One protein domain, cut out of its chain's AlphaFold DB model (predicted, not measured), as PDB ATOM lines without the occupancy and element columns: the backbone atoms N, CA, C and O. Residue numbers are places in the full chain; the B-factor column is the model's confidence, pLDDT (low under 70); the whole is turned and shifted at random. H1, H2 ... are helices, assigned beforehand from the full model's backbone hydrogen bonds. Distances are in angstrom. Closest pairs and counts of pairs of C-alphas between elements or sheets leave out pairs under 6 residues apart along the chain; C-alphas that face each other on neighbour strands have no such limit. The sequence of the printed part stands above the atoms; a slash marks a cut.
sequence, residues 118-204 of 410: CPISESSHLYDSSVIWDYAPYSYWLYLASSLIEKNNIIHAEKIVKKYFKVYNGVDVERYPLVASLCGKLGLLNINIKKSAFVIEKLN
ATOM      1  N   CYS A 118     127.928  20.762  57.215       39.94
ATOM      2  CA  CYS A 118     127.000  21.833  57.551       39.94
ATOM      3  C   CYS A 118     127.318  22.324  58.985       39.94
ATOM      4  O   CYS A 118     127.473  21.470  59.876       39.94
ATOM      5  N   PRO A 119     127.382  23.645  59.263       42.03
ATOM      6  CA  PRO A 119     127.394  24.183  60.624       42.03
ATOM      7  C   PRO A 119     126.047  23.876  61.310       42.03
ATOM      8  O   PRO A 119     125.163  24.715  61.450       42.03
ATOM      9  N   ILE A 120     125.848  22.612  61.693       42.75
ATOM     10  CA  ILE A 120     124.588  22.079  62.241       42.75
ATOM     11  C   ILE A 120     124.296  22.643  63.635       42.75
ATOM     12  O   ILE A 120     123.153  22.585  64.083       42.75
ATOM     13  N   SER A 121     125.276  23.249  64.308       41.75
ATOM     14  CA  SER A 121     125.044  23.882  65.607       41.75
ATOM     15  C   SER A 121     124.112  25.099  65.540       41.75
ATOM     16  O   SER A 121     123.558  25.456  66.572       41.75
ATOM     17  N   GLU A 122     123.890  25.706  64.365       44.38
ATOM     18  CA  GLU A 122     123.143  26.974  64.234       44.38
ATOM     19  C   GLU A 122     121.867  26.887  63.359       44.38
ATOM     20  O   GLU A 122     121.132  27.867  63.248       44.38
ATOM     21  N   SER A 123     121.555  25.732  62.747       51.53
ATOM     22  CA  SER A 123     120.491  25.599  61.722       51.53
ATOM     23  C   SER A 123     119.221  24.843  62.154       51.53
ATOM     24  O   SER A 123     118.287  24.696  61.360       51.53
ATOM     25  N   SER A 124     119.125  24.406  63.414       50.25
ATOM     26  CA  SER A 124     118.029  23.570  63.949       50.25
ATOM     27  C   SER A 124     116.637  24.227  63.979       50.25
ATOM     28  O   SER A 124     115.664  23.556  64.325       50.25
ATOM     29  N   HIS A 125     116.525  25.496  63.579       57.94
ATOM     30  CA  HIS A 125     115.268  26.251  63.508       57.94
ATOM     31  C   HIS A 125     114.909  26.727  62.090       57.94
ATOM     32  O   HIS A 125     113.816  27.248  61.875       57.94
ATOM     33  N   LEU A 126     115.794  26.555  61.097       64.56
ATOM     34  CA  LEU A 126     115.565  27.108  59.753       64.56
ATOM     35  C   LEU A 126     114.385  26.433  59.040       64.56
ATOM     36  O   LEU A 126     113.622  27.094  58.339       64.56
ATOM     37  N   TYR A 127     114.175  25.132  59.261       67.94
ATOM     38  CA  TYR A 127     113.071  24.396  58.636       67.94
ATOM     39  C   TYR A 127     111.686  24.743  59.213       67.94
ATOM     40  O   TYR A 127     110.672  24.453  58.563       67.94
ATOM     41  N   ASP A 128     111.621  25.383  60.385       69.81
ATOM     42  CA  ASP A 128     110.366  25.861  60.977       69.81
ATOM     43  C   ASP A 128     109.879  27.162  60.313       69.81
ATOM     44  O   ASP A 128     108.680  27.442  60.303       69.81
ATOM     45  N   SER A 129     110.773  27.928  59.680       70.44
ATOM     46  CA  SER A 129     110.439  29.198  59.026       70.44
ATOM     47  C   SER A 129     109.770  28.985  57.667       70.44
ATOM     48  O   SER A 129     110.389  28.440  56.758       70.44
ATOM     49  N   SER A 130     108.526  29.439  57.487       67.81
ATOM     50  CA  SER A 130     107.845  29.399  56.179       67.81
ATOM     51  C   SER A 130     108.608  30.178  55.110       67.81
ATOM     52  O   SER A 130     108.813  29.659  54.021       67.81
ATOM     53  N   VAL A 131     109.141  31.349  55.473       60.50
ATOM     54  CA  VAL A 131     109.905  32.223  54.572       60.50
ATOM     55  C   VAL A 131     111.084  31.478  53.947       60.50
ATOM     56  O   VAL A 131     111.325  31.587  52.756       60.50
ATOM     57  N   ILE A 132     111.815  30.669  54.717       67.56
ATOM     58  CA  ILE A 132     112.977  29.952  54.167       67.56
ATOM     59  C   ILE A 132     112.541  28.897  53.148       67.56
ATOM     60  O   ILE A 132     113.227  28.705  52.152       67.56
ATOM     61  N   TRP A 133     111.395  28.245  53.351       72.62
ATOM     62  CA  TRP A 133     110.859  27.290  52.373       72.62
ATOM     63  C   TRP A 133     110.414  27.960  51.071       72.62
ATOM     64  O   TRP A 133     110.480  27.319  50.026       72.62
ATOM     65  N   ASP A 134     110.021  29.233  51.121       66.75
ATOM     66  CA  ASP A 134     109.611  29.985  49.932       66.75
ATOM     67  C   ASP A 134     110.810  30.421  49.068       66.75
ATOM     68  O   ASP A 134     110.684  30.519  47.848       66.75
ATOM     69  N   TYR A 135     111.980  30.655  49.678       62.44
ATOM     70  CA  TYR A 135     113.169  31.171  48.980       62.44
ATOM     71  C   TYR A 135     114.283  30.143  48.750       62.44
ATOM     72  O   TYR A 135     115.071  30.301  47.818       62.44
ATOM     73  N   ALA A 136     114.402  29.115  49.593       64.62
ATOM     74  CA  ALA A 136     115.462  28.125  49.450       64.62
ATOM     75  C   ALA A 136     115.190  27.204  48.246       64.62
ATOM     76  O   ALA A 136     114.058  26.743  48.067       64.62
ATOM     77  N   PRO A 137     116.215  26.871  47.437       72.62
ATOM     78  CA  PRO A 137     116.055  25.876  46.384       72.62
ATOM     79  C   PRO A 137     115.694  24.523  47.006       72.62
ATOM     80  O   PRO A 137     116.167  24.189  48.090       72.62
ATOM     81  N   TYR A 138     114.898  23.699  46.321       78.81
ATOM     82  CA  TYR A 138     114.469  22.409  46.878       78.81
ATOM     83  C   TYR A 138     115.666  21.519  47.280       78.81
ATOM     84  O   TYR A 138     115.604  20.819  48.289       78.81
ATOM     85  N   SER A 139     116.783  21.587  46.545       77.31
ATOM     86  CA  SER A 139     117.999  20.811  46.813       77.31
ATOM     87  C   SER A 139     118.619  21.134  48.176       77.31
ATOM     88  O   SER A 139     119.137  20.234  48.835       77.31
ATOM     89  N   TYR A 140     118.493  22.378  48.652       79.81
ATOM     90  CA  TYR A 140     118.965  22.805  49.974       79.81
ATOM     91  C   TYR A 140     118.417  21.909  51.089       79.81
ATOM     92  O   TYR A 140     119.159  21.459  51.963       79.81
ATOM     93  N   TRP A 141     117.119  21.603  51.040       85.06
ATOM     94  CA  TRP A 141     116.455  20.792  52.058       85.06
ATOM     95  C   TRP A 141     116.913  19.339  52.041       85.06
ATOM     96  O   TRP A 141     117.017  18.725  53.104       85.06
ATOM     97  N   LEU A 142     117.212  18.801  50.859       89.00
ATOM     98  CA  LEU A 142     117.737  17.447  50.708       89.00
ATOM     99  C   LEU A 142     119.172  17.357  51.245       89.00
ATOM    100  O   LEU A 142     119.463  16.445  52.015       89.00
ATOM    101  N   TYR A 143     120.028  18.348  50.967       81.31
ATOM    102  CA  TYR A 143     121.367  18.438  51.566       81.31
ATOM    103  C   TYR A 143     121.320  18.571  53.093       81.31
ATOM    104  O   TYR A 143     122.027  17.855  53.805       81.31
ATOM    105  N   LEU A 144     120.466  19.460  53.612       81.44
ATOM    106  CA  LEU A 144     120.306  19.644  55.053       81.44
ATOM    107  C   LEU A 144     119.808  18.356  55.724       81.44
ATOM    108  O   LEU A 144     120.328  17.969  56.770       81.44
ATOM    109  N   ALA A 145     118.837  17.669  55.115       89.81
ATOM    110  CA  ALA A 145     118.355  16.385  55.608       89.81
ATOM    111  C   ALA A 145     119.462  15.318  55.603       89.81
ATOM    112  O   ALA A 145     119.644  14.667  56.628       89.81
ATOM    113  N   SER A 146     120.237  15.180  54.519       88.56
ATOM    114  CA  SER A 146     121.389  14.265  54.459       88.56
ATOM    115  C   SER A 146     122.382  14.521  55.594       88.56
ATOM    116  O   SER A 146     122.720  13.598  56.329       88.56
ATOM    117  N   SER A 147     122.779  15.779  55.811       81.25
ATOM    118  CA  SER A 147     123.746  16.120  56.861       81.25
ATOM    119  C   SER A 147     123.196  15.886  58.276       81.25
ATOM    120  O   SER A 147     123.919  15.455  59.174       81.25
ATOM    121  N   LEU A 148     121.897  16.114  58.500       84.25
ATOM    122  CA  LEU A 148     121.251  15.765  59.768       84.25
ATOM    123  C   LEU A 148     121.206  14.249  59.988       84.25
ATOM    124  O   LEU A 148     121.406  13.809  61.117       84.25
ATOM    125  N   ILE A 149     120.971  13.454  58.940       90.19
ATOM    126  CA  ILE A 149     120.994  11.985  59.017       90.19
ATOM    127  C   ILE A 149     122.394  11.492  59.381       90.19
ATOM    128  O   ILE A 149     122.532  10.688  60.299       90.19
ATOM    129  N   GLU A 150     123.417  12.016  58.712       85.12
ATOM    130  CA  GLU A 150     124.825  11.699  58.954       85.12
ATOM    131  C   GLU A 150     125.239  11.990  60.409       85.12
ATOM    132  O   GLU A 150     125.836  11.146  61.076       85.12
ATOM    133  N   LYS A 151     124.813  13.136  60.962       81.88
ATOM    134  CA  LYS A 151     125.039  13.497  62.377       81.88
ATOM    135  C   LYS A 151     124.079  12.817  63.359       81.88
ATOM    136  O   LYS A 151     123.991  13.228  64.516       81.88
ATOM    137  N   ASN A 152     123.339  11.800  62.914       86.44
ATOM    138  CA  ASN A 152     122.368  11.046  63.706       86.44
ATOM    139  C   ASN A 152     121.238  11.906  64.323       86.44
ATOM    140  O   ASN A 152     120.602  11.529  65.307       86.44
ATOM    141  N   ASN A 153     120.939  13.064  63.732       86.44
ATOM    142  CA  ASN A 153     119.830  13.930  64.120       86.44
ATOM    143  C   ASN A 153     118.552  13.595  63.327       86.44
ATOM    144  O   ASN A 153     117.993  14.412  62.587       86.44
ATOM    145  N   ILE A 154     118.081  12.358  63.497       91.94
ATOM    146  CA  ILE A 154     116.986  11.780  62.704       91.94
ATOM    147  C   ILE A 154     115.666  12.534  62.894       91.94
ATOM    148  O   ILE A 154     114.952  12.763  61.924       91.94
ATOM    149  N   ILE A 155     115.359  12.999  64.108       91.06
ATOM    150  CA  ILE A 155     114.099  13.704  64.407       91.06
ATOM    151  C   ILE A 155     113.939  14.958  63.534       91.06
ATOM    152  O   ILE A 155     112.858  15.220  63.004       91.06
ATOM    153  N   HIS A 156     115.011  15.736  63.374       87.25
ATOM    154  CA  HIS A 156     114.985  16.962  62.577       87.25
ATOM    155  C   HIS A 156     114.961  16.645  61.077       87.25
ATOM    156  O   HIS A 156     114.191  17.259  60.337       87.25
ATOM    157  N   ALA A 157     115.720  15.633  60.644       91.88
ATOM    158  CA  ALA A 157     115.673  15.150  59.268       91.88
ATOM    159  C   ALA A 157     114.260  14.685  58.875       91.88
ATOM    160  O   ALA A 157     113.749  15.080  57.830       91.88
ATOM    161  N   GLU A 158     113.572  13.925  59.733       95.31
ATOM    162  CA  GLU A 158     112.202  13.480  59.475       95.31
ATOM    163  C   GLU A 158     111.219  14.641  59.305       95.31
ATOM    164  O   GLU A 158     110.346  14.577  58.438       95.31
ATOM    165  N   LYS A 159     111.331  15.693  60.129       92.81
ATOM    166  CA  LYS A 159     110.481  16.888  60.000       92.81
ATOM    167  C   LYS A 159     110.675  17.547  58.637       92.81
ATOM    168  O   LYS A 159     109.682  17.850  57.971       92.81
ATOM    169  N   ILE A 160     111.931  17.721  58.219       92.69
ATOM    170  CA  ILE A 160     112.274  18.281  56.908       92.69
ATOM    171  C   ILE A 160     111.701  17.401  55.807       92.69
ATOM    172  O   ILE A 160     110.951  17.909  54.985       92.69
ATOM    173  N   VAL A 161     111.958  16.092  55.824       95.94
ATOM    174  CA  VAL A 161     111.476  15.159  54.793       95.94
ATOM    175  C   VAL A 161     109.949  15.154  54.707       95.94
ATOM    176  O   VAL A 161     109.385  15.296  53.625       95.94
ATOM    177  N   LYS A 162     109.237  15.081  55.837       95.56
ATOM    178  CA  LYS A 162     107.764  15.121  55.851       95.56
ATOM    179  C   LYS A 162     107.218  16.432  55.275       95.56
ATOM    180  O   LYS A 162     106.216  16.406  54.564       95.56
ATOM    181  N   LYS A 163     107.847  17.576  55.570       93.69
ATOM    182  CA  LYS A 163     107.467  18.877  54.989       93.69
ATOM    183  C   LYS A 163     107.842  18.958  53.506       93.69
ATOM    184  O   LYS A 163     107.028  19.414  52.713       93.69
ATOM    185  N   TYR A 164     108.993  18.416  53.128       94.19
ATOM    186  CA  TYR A 164     109.475  18.336  51.753       94.19
ATOM    187  C   TYR A 164     108.486  17.613  50.838       94.19
ATOM    188  O   TYR A 164     108.142  18.123  49.779       94.19
ATOM    189  N   PHE A 165     107.931  16.480  51.278       95.00
ATOM    190  CA  PHE A 165     106.883  15.780  50.528       95.00
ATOM    191  C   PHE A 165     105.581  16.581  50.412       95.00
ATOM    192  O   PHE A 165     104.906  16.494  49.395       95.00
ATOM    193  N   LYS A 166     105.226  17.389  51.418       92.19
ATOM    194  CA  LYS A 166     104.033  18.250  51.344       92.19
ATOM    195  C   LYS A 166     104.211  19.420  50.375       92.19
ATOM    196  O   LYS A 166     103.248  19.791  49.718       92.19
ATOM    197  N   VAL A 167     105.407  20.008  50.327       87.81
ATOM    198  CA  VAL A 167     105.694  21.228  49.548       87.81
ATOM    199  C   VAL A 167     106.126  20.896  48.120       87.81
ATOM    200  O   VAL A 167     105.623  21.488  47.173       87.81
ATOM    201  N   TYR A 168     107.030  19.930  47.961       88.12
ATOM    202  CA  TYR A 168     107.670  19.601  46.685       88.12
ATOM    203  C   TYR A 168     107.328  18.196  46.180       88.12
ATOM    204  O   TYR A 168     107.938  17.733  45.225       88.12
ATOM    205  N   ASN A 169     106.393  17.478  46.814       89.31
ATOM    206  CA  ASN A 169     105.967  16.135  46.397       89.31
ATOM    207  C   ASN A 169     107.121  15.117  46.228       89.31
ATOM    208  O   ASN A 169     107.043  14.203  45.411       89.31
ATOM    209  N   GLY A 170     108.206  15.279  46.994       90.56
ATOM    210  CA  GLY A 170     109.338  14.347  46.974       90.56
ATOM    211  C   GLY A 170     110.201  14.405  45.708       90.56
ATOM    212  O   GLY A 170     110.871  13.419  45.415       90.56
ATOM    213  N   VAL A 171     110.187  15.522  44.971       89.56
ATOM    214  CA  VAL A 171     111.073  15.759  43.815       89.56
ATOM    215  C   VAL A 171     112.535  15.436  44.159       89.56
ATOM    216  O   VAL A 171     113.021  15.813  45.220       89.56
ATOM    217  N   ASP A 172     113.218  14.709  43.270       92.25
ATOM    218  CA  ASP A 172     114.647  14.355  43.334       92.25
ATOM    219  C   ASP A 172     115.132  13.607  44.591       92.25
ATOM    220  O   ASP A 172     116.336  13.400  44.752       92.25
ATOM    221  N   VAL A 173     114.247  13.143  45.479       95.19
ATOM    222  CA  VAL A 173     114.640  12.422  46.708       95.19
ATOM    223  C   VAL A 173     115.514  11.201  46.403       95.19
ATOM    224  O   VAL A 173     116.440  10.904  47.154       95.19
ATOM    225  N   GLU A 174     115.265  10.505  45.294       95.12
ATOM    226  CA  GLU A 174     116.063   9.364  44.844       95.12
ATOM    227  C   GLU A 174     117.529   9.708  44.579       95.12
ATOM    228  O   GLU A 174     118.383   8.826  44.669       95.12
ATOM    229  N   ARG A 175     117.848  10.971  44.286       92.94
ATOM    230  CA  ARG A 175     119.228  11.397  44.063       92.94
ATOM    231  C   ARG A 175     120.019  11.468  45.361       92.94
ATOM    232  O   ARG A 175     121.233  11.412  45.297       92.94
ATOM    233  N   TYR A 176     119.360  11.561  46.517       93.94
ATOM    234  CA  TYR A 176     119.985  11.770  47.825       93.94
ATOM    235  C   TYR A 176     119.846  10.504  48.681       93.94
ATOM    236  O   TYR A 176     118.825  10.323  49.353       93.94
ATOM    237  N   PRO A 177     120.843   9.602  48.700       94.00
ATOM    238  CA  PRO A 177     120.600   8.222  49.121       94.00
ATOM    239  C   PRO A 177     120.328   8.063  50.621       94.00
ATOM    240  O   PRO A 177     119.536   7.205  51.030       94.00
ATOM    241  N   LEU A 178     120.906   8.935  51.454       93.56
ATOM    242  CA  LEU A 178     120.580   9.020  52.881       93.56
ATOM    243  C   LEU A 178     119.107   9.391  53.101       93.56
ATOM    244  O   LEU A 178     118.407   8.746  53.887       93.56
ATOM    245  N   VAL A 179     118.613  10.389  52.365       96.12
ATOM    246  CA  VAL A 179     117.214  10.825  52.435       96.12
ATOM    247  C   VAL A 179     116.287   9.734  51.907       96.12
ATOM    248  O   VAL A 179     115.291   9.418  52.563       96.12
ATOM    249  N   ALA A 180     116.624   9.100  50.781       96.94
ATOM    250  CA  ALA A 180     115.862   7.983  50.228       96.94
ATOM    251  C   ALA A 180     115.756   6.806  51.219       96.94
ATOM    252  O   ALA A 180     114.673   6.249  51.422       96.94
ATOM    253  N   SER A 181     116.851   6.486  51.915       95.50
ATOM    254  CA  SER A 181     116.876   5.460  52.965       95.50
ATOM    255  C   SER A 181     115.964   5.812  54.146       95.50
ATOM    256  O   SER A 181     115.233   4.954  54.649       95.50
ATOM    257  N   LEU A 182     115.947   7.080  54.578       96.75
ATOM    258  CA  LEU A 182     115.021   7.551  55.614       96.75
ATOM    259  C   LEU A 182     113.561   7.483  55.146       96.75
ATOM    260  O   LEU A 182     112.690   7.061  55.906       96.75
ATOM    261  N   CYS A 183     113.286   7.835  53.888       97.06
ATOM    262  CA  CYS A 183     111.947   7.751  53.306       97.06
ATOM    263  C   CYS A 183     111.378   6.326  53.364       97.06
ATOM    264  O   CYS A 183     110.192   6.156  53.656       97.06
ATOM    265  N   GLY A 184     112.223   5.302  53.196       91.25
ATOM    266  CA  GLY A 184     111.834   3.903  53.393       91.25
ATOM    267  C   GLY A 184     111.316   3.600  54.798       91.25
ATOM    268  O   GLY A 184     110.285   2.946  54.938       91.25
ATOM    269  N   LYS A 185     111.959   4.149  55.834       92.56
ATOM    270  CA  LYS A 185     111.516   4.008  57.235       92.56
ATOM    271  C   LYS A 185     110.215   4.764  57.516       92.56
ATOM    272  O   LYS A 185     109.438   4.355  58.371       92.56
ATOM    273  N   LEU A 186     109.974   5.855  56.791       95.12
ATOM    274  CA  LEU A 186     108.781   6.695  56.921       95.12
ATOM    275  C   LEU A 186     107.580   6.212  56.091       95.12
ATOM    276  O   LEU A 186     106.511   6.813  56.180       95.12
ATOM    277  N   GLY A 187     107.743   5.173  55.265       93.69
ATOM    278  CA  GLY A 187     106.707   4.720  54.330       93.69
ATOM    279  C   GLY A 187     106.475   5.666  53.142       93.69
ATOM    280  O   GLY A 187     105.482   5.526  52.433       93.69
ATOM    281  N   LEU A 188     107.385   6.615  52.901       93.44
ATOM    282  CA  LEU A 188     107.328   7.592  51.809       93.44
ATOM    283  C   LEU A 188     108.033   7.028  50.570       93.44
ATOM    284  O   LEU A 188     109.144   7.425  50.232       93.44
ATOM    285  N   LEU A 189     107.427   6.033  49.922       89.56
ATOM    286  CA  LEU A 189     108.102   5.231  48.901       89.56
ATOM    287  C   LEU A 189     107.523   5.419  47.497       89.56
ATOM    288  O   LEU A 189     106.318   5.339  47.282       89.56
ATOM    289  N   ASN A 190     108.425   5.521  46.522       93.69
ATOM    290  CA  ASN A 190     108.171   5.251  45.109       93.69
ATOM    291  C   ASN A 190     109.260   4.295  44.575       93.69
ATOM    292  O   ASN A 190     110.155   3.886  45.321       93.69
ATOM    293  N   ILE A 191     109.180   3.898  43.302       95.00
ATOM    294  CA  ILE A 191     110.136   2.947  42.713       95.00
ATOM    295  C   ILE A 191     111.584   3.469  42.725       95.00
ATOM    296  O   ILE A 191     112.495   2.704  43.037       95.00
ATOM    297  N   ASN A 192     111.800   4.763  42.480       95.62
ATOM    298  CA  ASN A 192     113.131   5.373  42.438       95.62
ATOM    299  C   ASN A 192     113.733   5.541  43.839       95.62
ATOM    300  O   ASN A 192     114.916   5.289  44.040       95.62
ATOM    301  N   ILE A 193     112.916   5.869  44.840       96.62
ATOM    302  CA  ILE A 193     113.348   5.936  46.243       96.62
ATOM    303  C   ILE A 193     113.790   4.552  46.726       96.62
ATOM    304  O   ILE A 193     114.846   4.423  47.341       96.62
ATOM    305  N   LYS A 194     113.023   3.500  46.401       96.31
ATOM    306  CA  LYS A 194     113.416   2.112  46.704       96.31
ATOM    307  C   LYS A 194     114.730   1.742  46.017       96.31
ATOM    308  O   LYS A 194     115.580   1.117  46.640       96.31
ATOM    309  N   LYS A 195     114.891   2.154  44.755       97.06
ATOM    310  CA  LYS A 195     116.113   1.958  43.972       97.06
ATOM    311  C   LYS A 195     117.325   2.585  44.664       97.06
ATOM    312  O   LYS A 195     118.310   1.899  44.902       97.06
ATOM    313  N   SER A 196     117.220   3.855  45.046       97.19
ATOM    314  CA  SER A 196     118.285   4.607  45.717       97.19
ATOM    315  C   SER A 196     118.660   4.014  47.076       97.19
ATOM    316  O   SER A 196     119.838   3.777  47.342       97.19
ATOM    317  N   ALA A 197     117.660   3.665  47.893       95.81
ATOM    318  CA  ALA A 197     117.877   2.996  49.175       95.81
ATOM    319  C   ALA A 197     118.586   1.637  49.012       95.81
ATOM    320  O   ALA A 197     119.515   1.333  49.756       95.81
ATOM    321  N   PHE A 198     118.197   0.843  48.008       96.38
ATOM    322  CA  PHE A 198     118.872  -0.416  47.684       96.38
ATOM    323  C   PHE A 198     120.330  -0.193  47.267       96.38
ATOM    324  O   PHE A 198     121.218  -0.896  47.745       96.38
ATOM    325  N   VAL A 199     120.587   0.781  46.387       97.12
ATOM    326  CA  VAL A 199     121.941   1.060  45.896       97.12
ATOM    327  C   VAL A 199     122.867   1.417  47.053       97.12
ATOM    328  O   VAL A 199     123.917   0.796  47.196       97.12
ATOM    329  N   ILE A 200     122.478   2.358  47.916       95.44
ATOM    330  CA  ILE A 200     123.362   2.800  49.001       95.44
ATOM    331  C   ILE A 200     123.575   1.724  50.071       95.44
ATOM    332  O   ILE A 200     124.659   1.638  50.643       95.44
ATOM    333  N   GLU A 201     122.587   0.861  50.323       95.44
ATOM    334  CA  GLU A 201     122.765  -0.310  51.188       95.44
ATOM    335  C   GLU A 201     123.867  -1.233  50.645       95.44
ATOM    336  O   GLU A 201     124.766  -1.641  51.386       95.44
ATOM    337  N   LYS A 202     123.829  -1.534  49.343       97.31
ATOM    338  CA  LYS A 202     124.809  -2.412  48.694       97.31
ATOM    339  C   LYS A 202     126.192  -1.786  48.598       97.31
ATOM    340  O   LYS A 202     127.165  -2.454  48.934       97.31
ATOM    341  N   LEU A 203     126.284  -0.516  48.211       96.38
ATOM    342  CA  LEU A 203     127.558   0.202  48.174       96.38
ATOM    343  C   LEU A 203     128.224   0.220  49.557       96.38
ATOM    344  O   LEU A 203     129.391  -0.137  49.681       96.38
ATOM    345  N   ASN A 204     127.460   0.497  50.621       94.38
ATOM    346  CA  ASN A 204     127.972   0.440  51.994       94.38
ATOM    347  C   ASN A 204     128.435  -0.962  52.408       94.38
ATOM    348  O   ASN A 204     129.432  -1.092  53.120       94.38
TER     349      ASN A 204
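This is residues 118 to 204 of the 410 residues of an uncharacterized protein of Tatumella sp. TA1 (UniProt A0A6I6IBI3). A hairpin of two helices, H2 and H3, forms the middle, with H4 packed across it on one side and H5 beyond, crossing H4 steeply. At the opposite end lie short H1, which touches no helix, and residues 118 to 129, a stretch with no named element. The printed part has 87 residues, with five named helices, H1 to H5 in chain order, and no named strand: all helix. It is compact, with a radius of gyration of the C-alphas of 12.3 A and spans of 35 by 25 by 19 A.

H3, residues 154 to 168, is the longest helix by residues, with 15; it touches H2, residues 138 to 150, at a shallow tilt of 18 degrees, opposite ways, in a helical hairpin whose closest C-alphas, of Ala 145 and Ala 157, are 4.7 A apart. H4, residues 177 to 186, is the hub, touching three helices. It touches H2 about perpendicular, at 80 degrees, the closest C-alphas being those of Ser 146 and Leu 178, 5.5 A apart. With residues 158 to 161 alone, H3 only just touches H4, with 3 pairs of C-alphas within 8 A; the closest, Val 161 and Val 179, are 7.6 A apart. H5, residues 191 to 204, touches H4 at a steep tilt of 62 degrees, opposite ways; the closest C-alphas, of Ser 181 and Ala 197, are 4.6 A apart. H1, residues 130 to 135, is only just apart from H3, at 8.5 A. Each O i to N i+4 pair is within hydrogen-bond range in H1, H3 and H5, against 8 of 9 in H2 and 5 of 6 in H4.

H3 measures 20.1 A from C-alpha 154 at (116.986, 11.780, 62.704) to C-alpha 168; H2 measures 19.2 A, H4 14.2 A and H1 9.1 A. H5 measures 20.3 A and ends at C-alpha 204, (127.972, 0.440, 51.994).

The C-alphas farthest apart, of Val 131 and Lys 202, are 38.2 A apart. The printed part has no cut and no long link. Mean pLDDT of the printed part is 84.1; residues 118 to 128, 130 to 132 and 134 to 136 are under 70.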